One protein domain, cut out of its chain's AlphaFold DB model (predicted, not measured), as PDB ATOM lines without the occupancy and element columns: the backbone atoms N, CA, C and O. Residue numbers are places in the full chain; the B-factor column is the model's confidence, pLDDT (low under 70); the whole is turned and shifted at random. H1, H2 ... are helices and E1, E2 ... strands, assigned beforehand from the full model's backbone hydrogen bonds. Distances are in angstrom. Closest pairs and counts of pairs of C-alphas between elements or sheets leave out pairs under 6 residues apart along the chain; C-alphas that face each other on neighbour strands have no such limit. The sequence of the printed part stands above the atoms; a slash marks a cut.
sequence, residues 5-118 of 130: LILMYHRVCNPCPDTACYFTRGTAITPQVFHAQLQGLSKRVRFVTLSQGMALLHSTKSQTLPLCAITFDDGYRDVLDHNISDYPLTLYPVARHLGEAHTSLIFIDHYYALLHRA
ATOM      1  N   LEU A   5      11.205  53.171  40.414       97.56
ATOM      2  CA  LEU A   5      10.460  52.007  39.964       97.56
ATOM      3  C   LEU A   5      10.185  51.113  41.172       97.56
ATOM      4  O   LEU A   5      11.069  50.914  42.006       97.56
ATOM      5  N   ILE A   6       8.977  50.567  41.241       97.19
ATOM      6  CA  ILE A   6       8.605  49.560  42.232       97.19
ATOM      7  C   ILE A   6       8.405  48.245  41.490       97.19
ATOM      8  O   ILE A   6       7.554  48.152  40.605       97.19
ATOM      9  N   LEU A   7       9.225  47.254  41.824       97.00
ATOM     10  CA  LEU A   7       9.146  45.906  41.285       97.00
ATOM     11  C   LEU A   7       8.507  45.002  42.342       97.00
ATOM     12  O   LEU A   7       9.168  44.570  43.284       97.00
ATOM     13  N   MET A   8       7.203  44.784  42.193       96.94
ATOM     14  CA  MET A   8       6.371  44.080  43.166       96.94
ATOM     15  C   MET A   8       6.239  42.597  42.812       96.94
ATOM     16  O   MET A   8       5.889  42.244  41.684       96.94
ATOM     17  N   TYR A   9       6.452  41.744  43.806       95.81
ATOM     18  CA  TYR A   9       6.241  40.302  43.753       95.81
ATOM     19  C   TYR A   9       5.260  39.868  44.846       95.81
ATOM     20  O   TYR A   9       5.031  40.591  45.807       95.81
ATOM     21  N   HIS A  10       4.674  38.679  44.701       92.94
ATOM     22  CA  HIS A  10       3.974  38.022  45.812       92.94
ATOM     23  C   HIS A  10       4.748  36.769  46.227       92.94
ATOM     24  O   HIS A  10       5.214  36.677  47.358       92.94
ATOM     25  N   ARG A  11       4.952  35.824  45.294       92.19
ATOM     26  CA  ARG A  11       5.651  34.557  45.570       92.19
ATOM     27  C   ARG A  11       6.820  34.295  44.626       92.19
ATOM     28  O   ARG A  11       6.689  34.441  43.409       92.19
ATOM     29  N   VAL A  12       7.925  33.817  45.193       93.44
ATOM     30  CA  VAL A  12       9.075  33.261  44.466       93.44
ATOM     31  C   VAL A  12       9.258  31.825  44.943       93.44
ATOM     32  O   VAL A  12       9.831  31.590  45.996       93.44
ATOM     33  N   CYS A  13       8.715  30.861  44.205       91.75
ATOM     34  CA  CYS A  13       8.658  29.459  44.631       91.75
ATOM     35  C   CYS A  13       8.694  28.510  43.429       91.75
ATOM     36  O   CYS A  13       8.546  28.937  42.286       91.75
ATOM     37  N   ASN A  14       8.898  27.213  43.659       92.00
ATOM     38  CA  ASN A  14       8.735  26.220  42.596       92.00
ATOM     39  C   ASN A  14       7.250  25.841  42.434       92.00
ATOM     40  O   ASN A  14       6.519  25.805  43.430       92.00
ATOM     41  N   PRO A  15       6.786  25.525  41.210       90.94
ATOM     42  CA  PRO A  15       5.438  25.016  41.004       90.94
ATOM     43  C   PRO A  15       5.242  23.679  41.724       90.94
ATOM     44  O   PRO A  15       5.980  22.721  41.499       90.94
ATOM     45  N   CYS A  16       4.214  23.601  42.556       87.69
ATOM     46  CA  CYS A  16       3.702  22.373  43.151       87.69
ATOM     47  C   CYS A  16       2.165  22.459  43.226       87.69
ATOM     48  O   CYS A  16       1.605  23.526  42.955       87.69
ATOM     49  N   PRO A  17       1.450  21.372  43.573       84.31
ATOM     50  CA  PRO A  17      -0.011  21.405  43.676       84.31
ATOM     51  C   PRO A  17      -0.557  22.532  44.570       84.31
ATOM     52  O   PRO A  17      -1.606  23.093  44.253       84.31
ATOM     53  N   ASP A  18       0.176  22.907  45.622       80.50
ATOM     54  CA  ASP A  18      -0.212  23.969  46.555       80.50
ATOM     55  C   ASP A  18       0.049  25.382  46.009       80.50
ATOM     56  O   ASP A  18      -0.663  26.324  46.353       80.50
ATOM     57  N   THR A  19       1.038  25.549  45.123       84.94
ATOM     58  CA  THR A  19       1.407  26.858  44.552       84.94
ATOM     59  C   THR A  19       0.854  27.094  43.142       84.94
ATOM     60  O   THR A  19       0.859  28.226  42.654       84.94
ATOM     61  N   ALA A  20       0.326  26.060  42.475       85.50
ATOM     62  CA  ALA A  20      -0.127  26.098  41.079       85.50
ATOM     63  C   ALA A  20      -1.164  27.200  40.783       85.50
ATOM     64  O   ALA A  20      -1.141  27.824  39.713       85.50
ATOM     65  N   CYS A  21      -2.055  27.481  41.738       84.69
ATOM     66  CA  CYS A  21      -3.074  28.519  41.589       84.69
ATOM     67  C   CYS A  21      -2.459  29.921  41.425       84.69
ATOM     68  O   CYS A  21      -2.987  30.730  40.659       84.69
ATOM     69  N   TYR A  22      -1.319  30.191  42.068       88.25
ATOM     70  CA  TYR A  22      -0.612  31.468  41.983       88.25
ATOM     71  C   TYR A  22       0.104  31.644  40.644       88.25
ATOM     72  O   TYR A  22       0.097  32.739  40.084       88.25
ATOM     73  N   PHE A  23       0.651  30.566  40.074       90.12
ATOM     74  CA  PHE A  23       1.218  30.600  38.720       90.12
ATOM     75  C   PHE A  23       0.141  30.890  37.673       90.12
ATOM     76  O   PHE A  23       0.341  31.724  36.795       90.12
ATOM     77  N   THR A  24      -1.039  30.277  37.809       87.94
ATOM     78  CA  THR A  24      -2.172  30.528  36.897       87.94
ATOM     79  C   THR A  24      -2.676  31.972  36.990       87.94
ATOM     80  O   THR A  24      -3.130  32.536  35.999       87.94
ATOM     81  N   ARG A  25      -2.588  32.586  38.174       85.88
ATOM     82  CA  ARG A  25      -2.972  33.987  38.413       85.88
ATOM     83  C   ARG A  25      -1.881  34.997  38.052       85.88
ATOM     84  O   ARG A  25      -2.153  36.192  38.081       85.88
ATOM     85  N   GLY A  26      -0.669  34.543  37.732       90.25
ATOM     86  CA  GLY A  26       0.473  35.421  37.475       90.25
ATOM     87  C   GLY A  26       1.033  36.103  38.728       90.25
ATOM     88  O   GLY A  26       1.703  37.123  38.611       90.25
ATOM     89  N   THR A  27       0.769  35.565  39.923       92.12
ATOM     90  CA  THR A  27       1.257  36.099  41.209       92.12
ATOM     91  C   THR A  27       2.419  35.284  41.792       92.12
ATOM     92  O   THR A  27       2.996  35.665  42.804       92.12
ATOM     93  N   ALA A  28       2.796  34.167  41.165       94.06
ATOM     94  CA  ALA A  28       4.013  33.427  41.489       94.06
ATOM     95  C   ALA A  28       4.962  33.379  40.292       94.06
ATOM     96  O   ALA A  28       4.529  33.266  39.144       94.06
ATOM     97  N   ILE A  29       6.259  33.410  40.585       95.69
ATOM     98  CA  ILE A  29       7.324  33.140  39.622       95.69
ATOM     99  C   ILE A  29       8.327  32.153  40.211       95.69
ATOM    100  O   ILE A  29       8.425  32.000  41.428       95.69
ATOM    101  N   THR A  30       9.098  31.498  39.344       94.69
ATOM    102  CA  THR A  30      10.165  30.613  39.812       94.69
ATOM    103  C   THR A  30      11.382  31.414  40.277       94.69
ATOM    104  O   THR A  30      11.622  32.513  39.759       94.69
ATOM    105  N   PRO A  31      12.207  30.869  41.192       93.88
ATOM    106  CA  PRO A  31      13.470  31.492  41.570       93.88
ATOM    107  C   PRO A  31      14.344  31.815  40.356       93.88
ATOM    108  O   PRO A  31      14.892  32.908  40.268       93.88
ATOM    109  N   GLN A  32      14.426  30.922  39.369       93.94
ATOM    110  CA  GLN A  32      15.239  31.136  38.168       93.94
ATOM    111  C   GLN A  32      14.767  32.366  37.377       93.94
ATOM    112  O   GLN A  32      15.591  33.178  36.954       93.94
ATOM    113  N   VAL A  33      13.449  32.541  37.216       95.69
ATOM    114  CA  VAL A  33      12.868  33.712  36.539       95.69
ATOM    115  C   VAL A  33      13.111  34.986  37.344       95.69
ATOM    116  O   VAL A  33      13.510  35.994  36.764       95.69
ATOM    117  N   PHE A  34      12.932  34.940  38.667       95.62
ATOM    118  CA  PHE A  34      13.206  36.074  39.553       95.62
ATOM    119  C   PHE A  34      14.655  36.557  39.409       95.62
ATOM    120  O   PHE A  34      14.899  37.720  39.089       95.62
ATOM    121  N   HIS A  35      15.625  35.648  39.534       94.69
ATOM    122  CA  HIS A  35      17.044  35.978  39.401       94.69
ATOM    123  C   HIS A  35      17.377  36.523  38.007       94.69
ATOM    124  O   HIS A  35      18.100  37.513  37.893       94.69
ATOM    125  N   ALA A  36      16.821  35.934  36.944       95.44
ATOM    126  CA  ALA A  36      17.020  36.425  35.582       95.44
ATOM    127  C   ALA A  36      16.479  37.855  35.392       95.44
ATOM    128  O   ALA A  36      17.140  38.682  34.758       95.44
ATOM    129  N   GLN A  37      15.321  38.176  35.978       96.19
ATOM    130  CA  GLN A  37      14.762  39.531  35.960       96.19
ATOM    131  C   GLN A  37      15.673  40.522  36.692       96.19
ATOM    132  O   GLN A  37      15.998  41.574  36.134       96.19
ATOM    133  N   LEU A  38      16.145  40.180  37.896       96.31
ATOM    134  CA  LEU A  38      17.032  41.060  38.661       96.31
ATOM    135  C   LEU A  38      18.381  41.269  37.963       96.31
ATOM    136  O   LEU A  38      18.853  42.400  37.879       96.31
ATOM    137  N   GLN A  39      18.968  40.215  37.393       95.75
ATOM    138  CA  GLN A  39      20.209  40.295  36.612       95.75
ATOM    139  C   GLN A  39      20.056  41.122  35.327       95.75
ATOM    140  O   GLN A  39      20.981  41.820  34.907       95.75
ATOM    141  N   GLY A  40      18.891  41.069  34.680       96.19
ATOM    142  CA  GLY A  40      18.592  41.921  33.530       96.19
ATOM    143  C   GLY A  40      18.450  43.395  33.916       96.19
ATOM    144  O   GLY A  40      18.959  44.278  33.216       96.19
ATOM    145  N   LEU A  41      17.777  43.661  35.037       96.50
ATOM    146  CA  LEU A  41      17.501  45.009  35.530       96.50
ATOM    147  C   LEU A  41      18.715  45.680  36.170       96.50
ATOM    148  O   LEU A  41      18.869  46.889  35.998       96.50
ATOM    149  N   SER A  42      19.603  44.936  36.831       96.25
ATOM    150  CA  SER A  42      20.786  45.477  37.525       96.25
ATOM    151  C   SER A  42      21.700  46.315  36.625       96.25
ATOM    152  O   SER A  42      22.389  47.216  37.088       96.25
ATOM    153  N   LYS A  43      21.655  46.075  35.311       96.25
ATOM    154  CA  LYS A  43      22.401  46.826  34.289       96.25
ATOM    155  C   LYS A  43      21.790  48.193  33.958       96.25
ATOM    156  O   LYS A  43      22.404  48.976  33.238       96.25
ATOM    157  N   ARG A  44      20.556  48.458  34.394       97.00
ATOM    158  CA  ARG A  44      19.729  49.605  33.970       97.00
ATOM    159  C   ARG A  44      19.187  50.427  35.132       97.00
ATOM    160  O   ARG A  44      18.763  51.558  34.914       97.00
ATOM    161  N   VAL A  45      19.169  49.868  36.338       97.69
ATOM    162  CA  VAL A  45      18.624  50.511  37.537       97.69
ATOM    163  C   VAL A  45      19.587  50.354  38.700       97.69
ATOM    164  O   VAL A  45      20.369  49.407  38.753       97.69
ATOM    165  N   ARG A  46      19.488  51.258  39.671       96.88
ATOM    166  CA  ARG A  46      20.106  51.065  40.980       96.88
ATOM    167  C   ARG A  46      19.067  50.525  41.952       96.88
ATOM    168  O   ARG A  46      18.130  51.243  42.303       96.88
ATOM    169  N   PHE A  47      19.263  49.293  42.407       97.75
ATOM    170  CA  PHE A  47      18.449  48.730  43.477       97.75
ATOM    171  C   PHE A  47      18.705  49.456  44.802       97.75
ATOM    172  O   PHE A  47      19.851  49.732  45.159       97.75
ATOM    173  N   VAL A  48      17.631  49.802  45.504       96.94
ATOM    174  CA  VAL A  48      17.635  50.522  46.782       96.94
ATOM    175  C   VAL A  48      16.535  49.971  47.683       96.94
ATOM    176  O   VAL A  48      15.548  49.419  47.201       96.94
ATOM    177  N   THR A  49      16.662  50.159  48.996       96.00
ATOM    178  CA  THR A  49      15.498  49.991  49.884       96.00
ATOM    179  C   THR A  49      14.415  51.005  49.516       96.00
ATOM    180  O   THR A  49      14.720  52.083  48.991       96.00
ATOM    181  N   LEU A  50      13.150  50.710  49.823       95.12
ATOM    182  CA  LEU A  50      12.067  51.651  49.545       95.12
ATOM    183  C   LEU A  50      12.271  52.990  50.268       95.12
ATOM    184  O   LEU A  50      12.076  54.046  49.672       95.12
ATOM    185  N   SER A  51      12.732  52.963  51.521       94.88
ATOM    186  CA  SER A  51      13.006  54.173  52.306       94.88
ATOM    187  C   SER A  51      14.095  55.043  51.668       94.88
ATOM    188  O   SER A  51      13.907  56.251  51.511       94.88
ATOM    189  N   GLN A  52      15.200  54.441  51.212       95.56
ATOM    190  CA  GLN A  52      16.232  55.140  50.438       95.56
ATOM    191  C   GLN A  52      15.674  55.685  49.121       95.56
ATOM    192  O   GLN A  52      15.944  56.835  48.772       95.56
ATOM    193  N   GLY A  53      14.893  54.879  48.397       95.38
ATOM    194  CA  GLY A  53      14.244  55.276  47.150       95.38
ATOM    195  C   GLY A  53      13.394  56.531  47.320       95.38
ATOM    196  O   GLY A  53      13.570  57.491  46.571       95.38
ATOM    197  N   MET A  54      12.544  56.556  48.348       94.88
ATOM    198  CA  MET A  54      11.695  57.699  48.686       94.88
ATOM    199  C   MET A  54      12.516  58.936  49.059       94.88
ATOM    200  O   MET A  54      12.272  60.016  48.524       94.88
ATOM    201  N   ALA A  55      13.538  58.792  49.907       94.19
ATOM    202  CA  ALA A  55      14.402  59.911  50.287       94.19
ATOM    203  C   ALA A  55      15.109  60.538  49.070       94.19
ATOM    204  O   ALA A  55      15.191  61.759  48.929       94.19
ATOM    205  N   LEU A  56      15.592  59.701  48.153       94.94
ATOM    206  CA  LEU A  56      16.294  60.145  46.952       94.94
ATOM    207  C   LEU A  56      15.356  60.709  45.889       94.94
ATOM    208  O   LEU A  56      15.773  61.596  45.139       94.94
ATOM    209  N   LEU A  57      14.111  60.233  45.820       93.12
ATOM    210  CA  LEU A  57      13.102  60.728  44.887       93.12
ATOM    211  C   LEU A  57      12.881  62.240  45.050       93.12
ATOM    212  O   LEU A  57      12.790  62.953  44.052       93.12
ATOM    213  N   HIS A  58      12.896  62.716  46.298       88.62
ATOM    214  CA  HIS A  58      12.736  64.128  46.662       88.62
ATOM    215  C   HIS A  58      14.049  64.928  46.701       88.62
ATOM    216  O   HIS A  58      14.027  66.135  46.935       88.62
ATOM    217  N   SER A  59      15.201  64.290  46.475       90.00
ATOM    218  CA  SER A  59      16.492  64.981  46.515       90.00
ATOM    219  C   SER A  59      16.728  65.853  45.275       90.00
ATOM    220  O   SER A  59      16.341  65.506  44.157       90.00
ATOM    221  N   THR A  60      17.432  66.975  45.457       84.88
ATOM    222  CA  THR A  60      17.856  67.863  44.358       84.88
ATOM    223  C   THR A  60      18.978  67.254  43.513       84.88
ATOM    224  O   THR A  60      19.158  67.624  42.352       84.88
ATOM    225  N   LYS A  61      19.724  66.286  44.066       88.25
ATOM    226  CA  LYS A  61      20.792  65.579  43.359       88.25
ATOM    227  C   LYS A  61      20.204  64.534  42.411       88.25
ATOM    228  O   LYS A  61      19.643  63.519  42.838       88.25
ATOM    229  N   SER A  62      20.382  64.764  41.112       90.00
ATOM    230  CA  SER A  62      19.955  63.811  40.088       90.00
ATOM    231  C   SER A  62      20.716  62.491  40.218       90.00
ATOM    232  O   SER A  62      21.935  62.479  40.398       90.00
ATOM    233  N   GLN A  63      19.997  61.378  40.116       92.25
ATOM    234  CA  GLN A  63      20.588  60.046  40.039       92.25
ATOM    235  C   GLN A  63      20.993  59.745  38.595       92.25
ATOM    236  O   GLN A  63      20.312  60.149  37.653       92.25
ATOM    237  N   THR A  64      22.111  59.040  38.424       91.62
ATOM    238  CA  THR A  64      22.625  58.631  37.106       91.62
ATOM    239  C   THR A  64      21.819  57.486  36.501       91.62
ATOM    240  O   THR A  64      21.690  57.402  35.284       91.62
ATOM    241  N   LEU A  65      21.243  56.632  37.350       95.31
ATOM    242  CA  LEU A  65      20.327  55.558  36.978       95.31
ATOM    243  C   LEU A  65      18.976  55.747  37.683       95.31
ATOM    244  O   LEU A  65      18.945  56.268  38.805       95.31
ATOM    245  N   PRO A  66      17.863  55.287  37.080       96.75
ATOM    246  CA  PRO A  66      16.605  55.111  37.795       96.75
ATOM    247  C   PRO A  66      16.799  54.256  39.052       96.75
ATOM    248  O   PRO A  66      17.588  53.309  39.061       96.75
ATOM    249  N   LEU A  67      16.062  54.583  40.107       97.62
ATOM    250  CA  LEU A  67      16.025  53.805  41.339       97.62
ATOM    251  C   LEU A  67      15.018  52.666  41.184       97.62
ATOM    252  O   LEU A  67      13.996  52.843  40.523       97.62
ATOM    253  N   CYS A  68      15.283  51.526  41.810       98.06
ATOM    254  CA  CYS A  68      14.360  50.397  41.842       98.06
ATOM    255  C   CYS A  68      14.263  49.843  43.262       98.06
ATOM    256  O   CYS A  68      15.286  49.495  43.848       98.06
ATOM    257  N   ALA A  69      13.055  49.763  43.809       98.00
ATOM    258  CA  ALA A  69      12.788  49.049  45.050       98.00
ATOM    259  C   ALA A  69      12.057  47.743  44.733       98.00
ATOM    260  O   ALA A  69      11.154  47.728  43.896       98.00
ATOM    261  N   ILE A  70      12.449  46.664  45.407       97.38
ATOM    262  CA  ILE A  70      11.784  45.364  45.300       97.38
ATOM    263  C   ILE A  70      10.844  45.219  46.493       97.38
ATOM    264  O   ILE A  70      11.274  45.385  47.640       97.38
ATOM    265  N   THR A  71       9.575  44.914  46.230       96.00
ATOM    266  CA  THR A  71       8.564  44.700  47.271       96.00
ATOM    267  C   THR A  71       7.954  43.309  47.160       96.00
ATOM    268  O   THR A  71       7.839  42.761  46.064       96.00
ATOM    269  N   PHE A  72       7.582  42.740  48.302       94.38
ATOM    270  CA  PHE A  72       6.847  41.487  48.404       94.38
ATOM    271  C   PHE A  72       5.589  41.696  49.227       94.38
ATOM    272  O   PHE A  72       5.676  42.090  50.391       94.38
ATOM    273  N   ASP A  73       4.450  41.382  48.632       92.00
ATOM    274  CA  ASP A  73       3.147  41.547  49.262       92.00
ATOM    275  C   ASP A  73       2.673  40.221  49.885       92.00
ATOM    276  O   ASP A  73       3.252  39.153  49.663       92.00
ATOM    277  N   ASP A  74       1.634  40.301  50.713       87.38
ATOM    278  CA  ASP A  74       0.945  39.210  51.422       87.38
ATOM    279  C   ASP A  74       1.727  38.471  52.522       87.38
ATOM    280  O   ASP A  74       1.115  37.941  53.454       87.38
ATOM    281  N   GLY A  75       3.062  38.478  52.484       84.62
ATOM    282  CA  GLY A  75       3.905  37.887  53.532       84.62
ATOM    283  C   GLY A  75       4.127  36.380  53.405       84.62
ATOM    284  O   GLY A  75       4.276  35.699  54.420       84.62
ATOM    285  N   TYR A  76       4.158  35.844  52.181       85.69
ATOM    286  CA  TYR A  76       4.495  34.437  51.950       85.69
ATOM    287  C   TYR A  76       5.913  34.109  52.429       85.69
ATOM    288  O   TYR A  76       6.860  34.859  52.191       85.69
ATOM    289  N   ARG A  77       6.068  32.944  53.069       82.19
ATOM    290  CA  ARG A  77       7.339  32.514  53.669       82.19
ATOM    291  C   ARG A  77       8.454  32.290  52.653       82.19
ATOM    292  O   ARG A  77       9.606  32.440  53.036       82.19
ATOM    293  N   ASP A  78       8.126  31.996  51.395       85.88
ATOM    294  CA  ASP A  78       9.117  31.738  50.337       85.88
ATOM    295  C   ASP A  78      10.149  32.880  50.209       85.88
ATOM    296  O   ASP A  78      11.279  32.670  49.786       85.88
ATOM    297  N   VAL A  79       9.783  34.103  50.616       84.62
ATOM    298  CA  VAL A  79      10.682  35.265  50.625       84.62
ATOM    299  C   VAL A  79      11.799  35.185  51.676       84.62
ATOM    300  O   VAL A  79      12.814  35.869  51.559       84.62
ATOM    301  N   LEU A  80      11.598  34.386  52.726       81.19
ATOM    302  CA  LEU A  80      12.545  34.173  53.821       81.19
ATOM    303  C   LEU A  80      13.514  33.028  53.539       81.19
ATOM    304  O   LEU A  80      14.440  32.828  54.329       81.19
ATOM    305  N   ASP A  81      13.316  32.281  52.450       77.69
ATOM    306  CA  ASP A  81      14.275  31.268  52.037       77.69
ATOM    307  C   ASP A  81      15.633  31.955  51.848       77.69
ATOM    308  O   ASP A  81      15.777  32.938  51.114       77.69
ATOM    309  N   HIS A  82      16.628  31.506  52.617       57.00
ATOM    310  CA  HIS A  82      17.911  32.193  52.684       57.00
ATOM    311  C   HIS A  82      18.507  32.316  51.272       57.00
ATOM    312  O   HIS A  82      18.722  31.310  50.598       57.00
ATOM    313  N   ASN A  83      18.793  33.559  50.865       69.31
ATOM    314  CA  ASN A  83      19.379  33.970  49.581       69.31
ATOM    315  C   ASN A  83      18.438  34.062  48.371       69.31
ATOM    316  O   ASN A  83      18.895  33.875  47.244       69.31
ATOM    317  N   ILE A  84      17.159  34.423  48.534       80.69
ATOM    318  CA  ILE A  84      16.354  34.728  47.338       80.69
ATOM    319  C   ILE A  84      16.891  35.917  46.518       80.69
ATOM    320  O   ILE A  84      16.605  35.976  45.328       80.69
ATOM    321  N   SER A  85      17.632  36.871  47.107       84.44
ATOM    322  CA  SER A  85      18.164  38.050  46.404       84.44
ATOM    323  C   SER A  85      19.422  38.626  47.057       84.44
ATOM    324  O   SER A  85      19.494  38.720  48.280       84.44
ATOM    325  N   ASP A  86      20.350  39.117  46.231       89.38
ATOM    326  CA  ASP A  86      21.497  39.940  46.654       89.38
ATOM    327  C   ASP A  86      21.125  41.423  46.870       89.38
ATOM    328  O   ASP A  86      21.955  42.232  47.293       89.38
ATOM    329  N   TYR A  87      19.893  41.815  46.529       93.00
ATOM    330  CA  TYR A  87      19.432  43.201  46.564       93.00
ATOM    331  C   TYR A  87      18.472  43.456  47.732       93.00
ATOM    332  O   TYR A  87      17.806  42.533  48.200       93.00
ATOM    333  N   PRO A  88      18.336  44.715  48.193       92.94
ATOM    334  CA  PRO A  88      17.419  45.039  49.278       92.94
ATOM    335  C   PRO A  88      15.958  44.757  48.911       92.94
ATOM    336  O   PRO A  88      15.487  45.171  47.849       92.94
ATOM    337  N   LEU A  89      15.234  44.120  49.831       93.12
ATOM    338  CA  LEU A  89      13.822  43.763  49.692       93.12
ATOM    339  C   LEU A  89      12.980  44.477  50.755       93.12
ATOM    340  O   LEU A  89      13.454  44.746  51.858       93.12
ATOM    341  N   THR A  90      11.722  44.772  50.434       93.88
ATOM    342  CA  THR A  90      10.721  45.286  51.383       93.88
ATOM    343  C   THR A  90       9.556  44.305  51.460       93.88
ATOM    344  O   THR A  90       9.045  43.900  50.421       93.88
ATOM    345  N   LEU A  91       9.134  43.924  52.666       91.94
ATOM    346  CA  LEU A  91       8.030  42.983  52.879       91.94
ATOM    347  C   LEU A  91       6.794  43.719  53.407       91.94
ATOM    348  O   LEU A  91       6.901  44.491  54.361       91.94
ATOM    349  N   TYR A  92       5.628  43.420  52.837       91.31
ATOM    350  CA  TYR A  92       4.310  43.877  53.275       91.31
ATOM    351  C   TYR A  92       3.444  42.683  53.685       91.31
ATOM    352  O   TYR A  92       2.565  42.255  52.934       91.31
ATOM    353  N   PRO A  93       3.691  42.094  54.867       87.69
ATOM    354  CA  PRO A  93       2.908  40.961  55.327       87.69
ATOM    355  C   PRO A  93       1.497  41.374  55.751       87.69
ATOM    356  O   PRO A  93       1.284  42.440  56.335       87.69
ATOM    357  N   VAL A  94       0.534  40.474  55.556       85.00
ATOM    358  CA  VAL A  94      -0.788  40.607  56.178       85.00
ATOM    359  C   VAL A  94      -0.661  40.264  57.659       85.00
ATOM    360  O   VAL A  94      -0.382  39.123  58.017       85.00
ATOM    361  N   ALA A  95      -0.902  41.248  58.530       82.69
ATOM    362  CA  ALA A  95      -0.670  41.128  59.971       82.69
ATOM    363  C   ALA A  95      -1.344  39.906  60.620       82.69
ATOM    364  O   ALA A  95      -0.752  39.283  61.490       82.69
ATOM    365  N   ARG A  96      -2.550  39.527  60.175       76.12
ATOM    366  CA  ARG A  96      -3.264  38.348  60.694       76.12
ATOM    367  C   ARG A  96      -2.538  37.031  60.412       76.12
ATOM    368  O   ARG A  96      -2.644  36.109  61.206       76.12
ATOM    369  N   HIS A  97      -1.810  36.944  59.302       73.94
ATOM    370  CA  HIS A  97      -1.056  35.742  58.950       73.94
ATOM    371  C   HIS A  97       0.260  35.635  59.740       73.94
ATOM    372  O   HIS A  97       0.917  34.595  59.714       73.94
ATOM    373  N   LEU A  98       0.665  36.695  60.449       70.88
ATOM    374  CA  LEU A  98       1.848  36.677  61.300       70.88
ATOM    375  C   LEU A  98       1.518  35.966  62.621       70.88
ATOM    376  O   LEU A  98       0.744  36.471  63.428       70.88
ATOM    377  N   GLY A  99       2.135  34.805  62.854       64.88
ATOM    378  CA  GLY A  99       2.017  34.057  64.114       64.88
ATOM    379  C   GLY A  99       1.073  32.849  64.084       64.88
ATOM    380  O   GLY A  99       1.012  32.125  65.076       64.88
ATOM    381  N   GLU A 100       0.383  32.577  62.972       62.09
ATOM    382  CA  GLU A 100      -0.327  31.303  62.781       62.09
ATOM    383  C   GLU A 100       0.700  30.158  62.606       62.09
ATOM    384  O   GLU A 100       1.641  30.244  61.811       62.09
ATOM    385  N   ALA A 101       0.569  29.094  63.406       53.28
ATOM    386  CA  ALA A 101       1.560  28.023  63.515       53.28
ATOM    387  C   ALA A 101       1.642  27.135  62.251       53.28
ATOM    388  O   ALA A 101       0.912  26.167  62.088       53.28
ATOM    389  N   HIS A 102       2.577  27.490  61.371       58.25
ATOM    390  CA  HIS A 102       3.619  26.705  60.675       58.25
ATOM    391  C   HIS A 102       3.402  25.297  60.075       58.25
ATOM    392  O   HIS A 102       4.365  24.791  59.495       58.25
ATOM    393  N   THR A 103       2.236  24.656  60.129       53.50
ATOM    394  CA  THR A 103       2.069  23.297  59.554       53.50
ATOM    395  C   THR A 103       1.091  23.205  58.387       53.50
ATOM    396  O   THR A 103       0.996  22.152  57.762       53.50
ATOM    397  N   SER A 104       0.390  24.288  58.056       53.03
ATOM    398  CA  SER A 104      -0.620  24.309  56.998       53.03
ATOM    399  C   SER A 104      -0.584  25.606  56.193       53.03
ATOM    400  O   SER A 104      -0.123  26.641  56.671       53.03
ATOM    401  N   LEU A 105      -1.079  25.507  54.959       59.91
ATOM    402  CA  LEU A 105      -1.451  26.615  54.080       59.91
ATOM    403  C   LEU A 105      -2.148  27.736  54.876       59.91
ATOM    404  O   LEU A 105      -3.005  27.454  55.716       59.91
ATOM    405  N   ILE A 106      -1.787  29.001  54.634       67.56
ATOM    406  CA  ILE A 106      -2.469  30.134  55.285       67.56
ATOM    407  C   ILE A 106      -3.903  30.251  54.747       67.56
ATOM    408  O   ILE A 106      -4.201  29.756  53.660       67.56
ATOM    409  N   PHE A 107      -4.820  30.909  55.470       71.62
ATOM    410  CA  PHE A 107      -6.225  31.062  55.035       71.62
ATOM    411  C   PHE A 107      -6.350  31.477  53.556       71.62
ATOM    412  O   PHE A 107      -7.191  30.964  52.815       71.62
ATOM    413  N   ILE A 108      -5.466  32.370  53.107       74.06
ATOM    414  CA  ILE A 108      -5.448  32.857  51.730       74.06
ATOM    415  C   ILE A 108      -5.051  31.777  50.702       74.06
ATOM    416  O   ILE A 108      -5.632  31.740  49.619       74.06
ATOM    417  N   ASP A 109      -4.160  30.842  51.047       71.94
ATOM    418  CA  ASP A 109      -3.823  29.686  50.203       71.94
ATOM    419  C   ASP A 109      -5.043  28.769  50.028       71.94
ATOM    420  O   ASP A 109      -5.371  28.375  48.905       71.94
ATOM    421  N   HIS A 110      -5.770  28.481  51.116       72.31
ATOM    422  CA  HIS A 110      -7.011  27.700  51.064       72.31
ATOM    423  C   HIS A 110      -8.072  28.387  50.201       72.31
ATOM    424  O   HIS A 110      -8.689  27.753  49.338       72.31
ATOM    425  N   TYR A 111      -8.248  29.694  50.390       75.31
ATOM    426  CA  TYR A 111      -9.172  30.502  49.607       75.31
ATOM    427  C   TYR A 111      -8.821  30.475  48.114       75.31
ATOM    428  O   TYR A 111      -9.684  30.211  47.269       75.31
ATOM    429  N   TYR A 112      -7.552  30.677  47.757       76.88
ATOM    430  CA  TYR A 112      -7.132  30.670  46.358       76.88
ATOM    431  C   TYR A 112      -7.167  29.287  45.717       76.88
ATOM    432  O   TYR A 112      -7.546  29.190  44.545       76.88
ATOM    433  N   ALA A 113      -6.843  28.223  46.453       72.44
ATOM    434  CA  ALA A 113      -6.999  26.851  45.981       72.44
ATOM    435  C   ALA A 113      -8.471  26.528  45.686       72.44
ATOM    436  O   ALA A 113      -8.780  25.972  44.628       72.44
ATOM    437  N   LEU A 114      -9.389  26.933  46.569       77.94
ATOM    438  CA  LEU A 114     -10.827  26.762  46.368       77.94
ATOM    439  C   LEU A 114     -11.310  27.520  45.126       77.94
ATOM    440  O   LEU A 114     -11.964  26.934  44.263       77.94
ATOM    441  N   LEU A 115     -10.928  28.793  44.978       76.31
ATOM    442  CA  LEU A 115     -11.274  29.583  43.793       76.31
ATOM    443  C   LEU A 115     -10.679  29.012  42.499       76.31
ATOM    444  O   LEU A 115     -11.292  29.136  41.443       76.31
ATOM    445  N   HIS A 116      -9.486  28.420  42.559       76.19
ATOM    446  CA  HIS A 116      -8.841  27.806  41.399       76.19
ATOM    447  C   HIS A 116      -9.546  26.515  40.962       76.19
ATOM    448  O   HIS A 116      -9.698  26.276  39.768       76.19
ATOM    449  N   ARG A 117     -10.018  25.706  41.919       74.50
ATOM    450  CA  ARG A 117     -10.754  24.456  41.654       74.50
ATOM    451  C   ARG A 117     -12.226  24.687  41.294       74.50
ATOM    452  O   ARG A 117     -12.854  23.804  40.714       74.50
ATOM    453  N   ALA A 118     -12.791  25.845  41.633       71.50
ATOM    454  CA  ALA A 118     -14.190  26.160  41.371       71.50
ATOM    455  C   ALA A 118     -14.486  26.238  39.859       71.50
ATOM    456  O   ALA A 118     -14.153  27.210  39.181       71.50
TER     457      ALA A 118
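What this domain is: This is residues 5 to 118 of the 130 residues of an uncharacterized protein of Beggiatoa sp. SS (UniProt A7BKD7). A small twisted sheet of three parallel strands, E1, E2 and E3, has helices set loosely round it: H3 lies over E2 on one face, H2 passes the sheet without being on it, and H4 grazes it. H1 and H5 meet each other about perpendicular, off the sheet and beyond the end of its strands. The printed part has 114 residues with five named helices and three named strands, in the order E1 H1 H2 H3 E2 H4 E3 H5; the sheet runs E1, E2, E3 and the class is mixed, helices and strands. It is only just loose, close to compact, with a radius of gyration of the C-alphas of 16.1 A, and elongated, spanning 51 by 28 by 27 A.

How they stand to each other: Begin at the inner strand E2, residues 67 to 74. Beside it is the edge strand E1, residues 5 to 9, parallel at 27 degrees, with N 7 and O 69 2.9 A apart, within hydrogen-bond range. The other edge strand, E3, residues 89 to 93, is parallel to E2 at 26 degrees, with N 92 and O 72 2.8 A apart, also within range. H3, residues 50 to 57, is on the sheet over E2, at a height over the sheet of 8.2 A; it runs along the strands, but only just, at 29 degrees to E2 on the local plane. The closest C-alphas of H3 and E2 are those of Leu 50 and Ala 69, 5.2 A apart. H4, residues 77 to 80, only grazes the sheet. H2, residues 31 to 41, is only just not on it, with 4 pairs of C-alphas within 10 A. H1, residues 20 to 25, touches H5, residues 107 to 117, about perpendicular at 80 degrees; their closest C-alphas are those of Cys 21 and His 116, 5.8 A apart. Two strand-helix-strand units, parallel neighbour strands with helices between, are E1, H1 H2 H3, E2 and E2, H4, E3, the latter with a right-handed crossover. In H1, H2, H3 and H5 every O i to N i+4 pair is within hydrogen-bond range; H4 is too short for one.

Where its parts are: Find C-alpha 5 at (10.460, 52.007, 39.964), where E1 begins. E2 starts at C-alpha 67 (16.025, 53.805, 41.339) and runs 23.3 A. H2 measures 15.3 A, and H5 runs 15.6 A to C-alpha 117 at (-10.754, 24.456, 41.654).

The domain as a whole: The C-alphas of Lys 61 and Ala 118 are the two farthest apart, 52.7 A. The printed part has no cut. The link from E3 to H5, residues 94 to 106, is long. Residues 82 to 83 and 99 to 106 have pLDDT under 70.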